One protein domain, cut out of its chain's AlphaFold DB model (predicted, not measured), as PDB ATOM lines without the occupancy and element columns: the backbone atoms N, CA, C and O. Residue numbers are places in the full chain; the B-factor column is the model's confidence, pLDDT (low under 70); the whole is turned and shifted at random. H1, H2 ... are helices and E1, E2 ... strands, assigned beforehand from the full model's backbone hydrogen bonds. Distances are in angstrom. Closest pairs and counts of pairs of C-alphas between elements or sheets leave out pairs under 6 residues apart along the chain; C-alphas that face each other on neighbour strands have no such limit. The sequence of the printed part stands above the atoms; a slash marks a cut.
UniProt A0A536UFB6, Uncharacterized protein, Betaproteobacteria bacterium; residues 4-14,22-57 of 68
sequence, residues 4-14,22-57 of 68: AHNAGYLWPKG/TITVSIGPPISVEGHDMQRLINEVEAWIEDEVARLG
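AT A GLANCE: This is residues 4 to 14 and 22 to 57 of the 68 residues of an uncharacterized protein of Betaproteobacteria bacterium (UniProt A0A536UFB6). One long helix, H1, folds back beside an extended stretch that holds the short strand E1, and residues 34 to 40 stick out at the turn. Residues 4 to 5 pair with residues 25 to 26 of E1. The printed part has 47 residues, fewer than half of them in named elements: E1, then H1, mostly helix. It is loose, with a radius of gyration of the C-alphas of 12.9 A, and flat, spanning 39 by 23 by 12 A.

HOW THE PARTS SIT: H1, residues 38 to 56, has every O i to N i+4 pair within hydrogen-bond range. E1, residues 25 to 27, has one C-alpha pair with H1 within 8 A, Ser 26 and Glu 52 at 7.5 A. E1 pairs with no named strand; residues 4 to 5 are antiparallel to residues 25 to 26.

IN THESE COORDINATES: H1 is 26.8 A long, from C-alpha 38 at (124.922, 171.998, 120.678) to C-alpha 56 at (107.960, 177.972, 140.608). E1 begins with C-alpha 25 at (107.663, 183.855, 134.354).

THE WHOLE: The C-alphas of Leu 10 and Gly 35 are farthest apart, 38.8 A. Residues 15 to 21 are not printed; C-alphas 14 and 22 are 20.0 A apart. The link E1 to H1 is short. No printed residue is under 70 in pLDDT.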
ATOM      1  N   ALA A   4     111.498 180.138 131.967       98.12
ATOM      2  CA  ALA A   4     110.602 179.153 132.566       98.12
ATOM      3  C   ALA A   4     109.271 179.801 132.975       98.12
ATOM      4  O   ALA A   4     109.231 180.970 133.364       98.12
ATOM      5  N   HIS A   5     108.169 179.048 132.910       97.38
ATOM      6  CA  HIS A   5     106.863 179.514 133.381       97.38
ATOM      7  C   HIS A   5     105.996 178.379 133.936       97.38
ATOM      8  O   HIS A   5     106.044 177.245 133.459       97.38
ATOM      9  N   ASN A   6     105.087 178.695 134.858       96.25
ATOM     10  CA  ASN A   6     104.155 177.723 135.451       96.25
ATOM     11  C   ASN A   6     102.747 177.723 134.809       96.25
ATOM     12  O   ASN A   6     101.790 177.190 135.373       96.25
ATOM     13  N   ALA A   7     102.595 178.276 133.598       95.69
ATOM     14  CA  ALA A   7     101.297 178.399 132.922       95.69
ATOM     15  C   ALA A   7     100.563 177.062 132.703       95.69
ATOM     16  O   ALA A   7      99.332 177.041 132.677       95.69
ATOM     17  N   GLY A   8     101.291 175.946 132.580       94.25
ATOM     18  CA  GLY A   8     100.716 174.619 132.327       94.25
ATOM     19  C   GLY A   8      99.721 174.142 133.395       94.25
ATOM     20  O   GLY A   8      98.815 173.377 133.071       94.25
ATOM     21  N   TYR A   9      99.825 174.637 134.635       94.06
ATOM     22  CA  TYR A   9      98.862 174.346 135.707       94.06
ATOM     23  C   TYR A   9      97.491 175.002 135.476       94.06
ATOM     24  O   TYR A   9      96.461 174.463 135.888       94.06
ATOM     25  N   LEU A  10      97.467 176.167 134.820       94.81
ATOM     26  CA  LEU A  10      96.246 176.917 134.524       94.81
ATOM     27  C   LEU A  10      95.715 176.583 133.129       94.81
ATOM     28  O   LEU A  10      94.501 176.446 132.945       94.81
ATOM     29  N   TRP A  11      96.618 176.468 132.151       94.50
ATOM     30  CA  TRP A  11      96.335 176.302 130.724       94.50
ATOM     31  C   TRP A  11      97.031 175.037 130.181       94.50
ATOM     32  O   TRP A  11      98.000 175.133 129.424       94.50
ATOM     33  N   PRO A  12      96.571 173.833 130.569       93.25
ATOM     34  CA  PRO A  12      97.185 172.583 130.132       93.25
ATOM     35  C   PRO A  12      97.034 172.367 128.619       93.25
ATOM     36  O   PRO A  12      95.984 172.641 128.029       93.25
ATOM     37  N   LYS A  13      98.083 171.823 127.988       93.06
ATOM     38  CA  LYS A  13      98.105 171.514 126.549       93.06
ATOM     39  C   LYS A  13      96.952 170.574 126.173       93.06
ATOM     40  O   LYS A  13      96.700 169.583 126.853       93.06
ATOM     41  N   GLY A  14      96.279 170.867 125.060       90.19
ATOM     42  CA  GLY A  14      95.257 169.988 124.480       90.19
ATOM     43  C   GLY A  14      93.918 169.953 125.224       90.19
ATOM     44  O   GLY A  14      93.102 169.082 124.938       90.19
ATOM     45  N   THR A  22      97.344 183.633 138.335       92.38
ATOM     46  CA  THR A  22      98.621 184.299 138.050       92.38
ATOM     47  C   THR A  22      99.600 183.316 137.424       92.38
ATOM     48  O   THR A  22      99.840 182.244 137.973       92.38
ATOM     49  N   ILE A  23     100.178 183.693 136.285       94.94
ATOM     50  CA  ILE A  23     101.305 182.985 135.675       94.94
ATOM     51  C   ILE A  23     102.579 183.702 136.098       94.94
ATOM     52  O   ILE A  23     102.699 184.914 135.913       94.94
ATOM     53  N   THR A  24     103.539 182.953 136.623       95.81
ATOM     54  CA  THR A  24     104.873 183.468 136.932       95.81
ATOM     55  C   THR A  24     105.826 183.072 135.818       95.81
ATOM     56  O   THR A  24     105.869 181.907 135.415       95.81
ATOM     57  N   VAL A  25     106.586 184.049 135.327       97.50
ATOM     58  CA  VAL A  25     107.663 183.855 134.354       97.50
ATOM     59  C   VAL A  25     108.980 184.170 135.046       97.50
ATOM     60  O   VAL A  25     109.102 185.213 135.685       97.50
ATOM     61  N   SER A  26     109.950 183.272 134.911       97.62
ATOM     62  CA  SER A  26     111.318 183.471 135.373       97.62
ATOM     63  C   SER A  26     112.268 183.517 134.185       97.62
ATOM     64  O   SER A  26     112.153 182.713 133.255       97.62
ATOM     65  N   ILE A  27     113.192 184.475 134.209       98.06
ATOM     66  CA  ILE A  27     114.195 184.692 133.168       98.06
ATOM     67  C   ILE A  27     115.556 184.435 133.806       98.06
ATOM     68  O   ILE A  27     115.957 185.153 134.723       98.06
ATOM     69  N   GLY A  28     116.239 183.394 133.339       96.94
ATOM     70  CA  GLY A  28     117.553 183.013 133.844       96.94
ATOM     71  C   GLY A  28     118.677 183.859 133.258       96.94
ATOM     72  O   GLY A  28     118.436 184.662 132.358       96.94
ATOM     73  N   PRO A  29     119.917 183.677 133.734       96.19
ATOM     74  CA  PRO A  29     121.086 184.342 133.166       96.19
ATOM     75  C   PRO A  29     121.383 183.866 131.728       96.19
ATOM     76  O   PRO A  29     120.970 182.774 131.329       96.19
ATOM     77  N   PRO A  30     122.120 184.648 130.915       94.88
ATOM     78  CA  PRO A  30     122.582 184.183 129.611       94.88
ATOM     79  C   PRO A  30     123.471 182.941 129.752       94.88
ATOM     80  O   PRO A  30     124.399 182.934 130.554       94.88
ATOM     81  N   ILE A  31     123.215 181.926 128.928       91.81
ATOM     82  CA  ILE A  31     124.105 180.773 128.759       91.81
ATOM     83  C   ILE A  31     124.990 181.066 127.545       91.81
ATOM     84  O   ILE A  31     124.470 181.470 126.497       91.81
ATOM     85  N   SER A  32     126.310 180.932 127.703       90.31
ATOM     86  CA  SER A  32     127.261 181.177 126.614       90.31
ATOM     87  C   SER A  32     127.193 180.061 125.575       90.31
ATOM     88  O   SER A  32     127.049 178.889 125.906       90.31
ATOM     89  N   VAL A  33     127.324 180.436 124.306       89.94
ATOM     90  CA  VAL A  33     127.368 179.501 123.171       89.94
ATOM     91  C   VAL A  33     128.801 179.210 122.710       89.94
ATOM     92  O   VAL A  33     129.024 178.378 121.834       89.94
ATOM     93  N   GLU A  34     129.790 179.908 123.268       89.75
ATOM     94  CA  GLU A  34     131.173 179.886 122.794       89.75
ATOM     95  C   GLU A  34     131.874 178.582 123.179       89.75
ATOM     96  O   GLU A  34     131.946 178.221 124.352       89.75
ATOM     97  N   GLY A  35     132.406 177.857 122.191       84.12
ATOM     98  CA  GLY A  35     133.144 176.610 122.426       84.12
ATOM     99  C   GLY A  35     132.289 175.444 122.942       84.12
ATOM    100  O   GLY A  35     132.847 174.464 123.432       84.12
ATOM    101  N   HIS A  36     130.959 175.542 122.853       79.00
ATOM    102  CA  HIS A  36     130.037 174.514 123.335       79.00
ATOM    103  C   HIS A  36     129.540 173.617 122.200       79.00
ATOM    104  O   HIS A  36     129.286 174.061 121.081       79.00
ATOM    105  N   ASP A  37     129.368 172.337 122.523       90.56
ATOM    106  CA  ASP A  37     128.579 171.412 121.718       90.56
ATOM    107  C   ASP A  37     127.080 171.744 121.845       90.56
ATOM    108  O   ASP A  37     126.593 172.095 122.923       90.56
ATOM    109  N   MET A  38     126.338 171.624 120.741       92.12
ATOM    110  CA  MET A  38     124.922 171.998 120.678       92.12
ATOM    111  C   MET A  38     124.059 171.134 121.605       92.12
ATOM    112  O   MET A  38     123.141 171.660 122.232       92.12
ATOM    113  N   GLN A  39     124.349 169.834 121.723       94.44
ATOM    114  CA  GLN A  39     123.591 168.957 122.622       94.44
ATOM    115  C   GLN A  39     123.812 169.353 124.079       94.44
ATOM    116  O   GLN A  39     122.858 169.460 124.843       94.44
ATOM    117  N   ARG A  40     125.060 169.658 124.453       93.38
ATOM    118  CA  ARG A  40     125.373 170.159 125.796       93.38
ATOM    119  C   ARG A  40     124.607 171.441 126.129       93.38
ATOM    120  O   ARG A  40     124.068 171.539 127.226       93.38
ATOM    121  N   LEU A  41     124.544 172.392 125.195       94.56
ATOM    122  CA  LEU A  41     123.820 173.649 125.391       94.56
ATOM    123  C   LEU A  41     122.318 173.415 125.609       94.56
ATOM    124  O   LEU A  41     121.728 174.021 126.499       94.56
ATOM    125  N   ILE A  42     121.705 172.533 124.812       95.00
ATOM    126  CA  ILE A  42     120.288 172.177 124.962       95.00
ATOM    127  C   ILE A  42     120.046 171.556 126.338       95.00
ATOM    128  O   ILE A  42     119.162 172.016 127.050       95.00
ATOM    129  N   ASN A  43     120.880 170.599 126.749       95.88
ATOM    130  CA  ASN A  43     120.740 169.936 128.045       95.88
ATOM    131  C   ASN A  43     120.881 170.914 129.224       95.88
ATOM    132  O   ASN A  43     120.166 170.790 130.213       95.88
ATOM    133  N   GLU A  44     121.786 171.894 129.135       95.50
ATOM    134  CA  GLU A  44     121.948 172.930 130.165       95.50
ATOM    135  C   GLU A  44     120.718 173.842 130.256       95.50
ATOM    136  O   GLU A  44     120.249 174.158 131.351       95.50
ATOM    137  N   VAL A  45     120.163 174.232 129.105       96.81
ATOM    138  CA  VAL A  45     118.923 175.014 129.037       96.81
ATOM    139  C   VAL A  45     117.747 174.218 129.607       96.81
ATOM    140  O   VAL A  45     116.983 174.764 130.400       96.81
ATOM    141  N   GLU A  46     117.597 172.952 129.214       97.62
ATOM    142  CA  GLU A  46     116.521 172.071 129.678       97.62
ATOM    143  C   GLU A  46     116.590 171.859 131.188       97.62
ATOM    144  O   GLU A  46     115.602 172.124 131.870       97.62
ATOM    145  N   ALA A  47     117.764 171.504 131.718       97.56
ATOM    146  CA  ALA A  47     117.960 171.312 133.152       97.56
ATOM    147  C   ALA A  47     117.581 172.569 133.949       97.56
ATOM    148  O   ALA A  47     116.832 172.486 134.922       97.56
ATOM    149  N   TRP A  48     118.015 173.752 133.497       97.88
ATOM    150  CA  TRP A  48     117.648 175.004 134.159       97.88
ATOM    151  C   TRP A  48     116.135 175.256 134.125       97.88
ATOM    152  O   TRP A  48     115.559 175.682 135.124       97.88
ATOM    153  N   ILE A  49     115.472 175.002 132.989       98.19
ATOM    154  CA  ILE A  49     114.022 175.204 132.859       98.19
ATOM    155  C   ILE A  49     113.258 174.246 133.775       98.19
ATOM    156  O   ILE A  49     112.302 174.673 134.424       98.19
ATOM    157  N   GLU A  50     113.649 172.975 133.831       97.81
ATOM    158  CA  GLU A  50     112.992 171.962 134.660       97.81
ATOM    159  C   GLU A  50     113.124 172.278 136.153       97.81
ATOM    160  O   GLU A  50     112.112 172.301 136.864       97.81
ATOM    161  N   ASP A  51     114.335 172.619 136.602       98.12
ATOM    162  CA  ASP A  51     114.601 173.037 137.979       98.12
ATOM    163  C   ASP A  51     113.802 174.294 138.343       98.12
ATOM    164  O   ASP A  51     113.182 174.380 139.409       98.12
ATOM    165  N   GLU A  52     113.752 175.268 137.434       97.94
ATOM    166  CA  GLU A  52     113.061 176.524 137.682       97.94
ATOM    167  C   GLU A  52     111.536 176.349 137.687       97.94
ATOM    168  O   GLU A  52     110.852 176.922 138.535       97.94
ATOM    169  N   VAL A  53     110.974 175.510 136.812       97.12
ATOM    170  CA  VAL A  53     109.547 175.147 136.856       97.12
ATOM    171  C   VAL A  53     109.210 174.417 138.158       97.12
ATOM    172  O   VAL A  53     108.168 174.705 138.758       97.12
ATOM    173  N   ALA A  54     110.077 173.513 138.622       95.88
ATOM    174  CA  ALA A  54     109.901 172.829 139.900       95.88
ATOM    175  C   ALA A  54     109.909 173.822 141.076       95.88
ATOM    176  O   ALA A  54     109.040 173.745 141.947       95.88
ATOM    177  N   ARG A  55     110.818 174.806 141.058       96.06
ATOM    178  CA  ARG A  55     110.878 175.897 142.044       96.06
ATOM    179  C   ARG A  55     109.641 176.799 142.000       96.06
ATOM    180  O   ARG A  55     109.150 177.208 143.051       96.06
ATOM    181  N   LEU A  56     109.148 177.132 140.803       95.00
ATOM    182  CA  LEU A  56     107.960 177.972 140.608       95.00
ATOM    183  C   LEU A  56     106.669 177.297 141.075       95.00
ATOM    184  O   LEU A  56     105.746 178.000 141.477       95.00
ATOM    185  N   GLY A  57     106.581 175.968 140.997       94.44
ATOM    186  CA  GLY A  57     105.474 175.188 141.541       94.44
ATOM    187  C   GLY A  57     104.090 175.506 140.956       94.44
ATOM    188  O   GLY A  57     103.932 176.159 139.920       94.44
TER     189      GLY A  57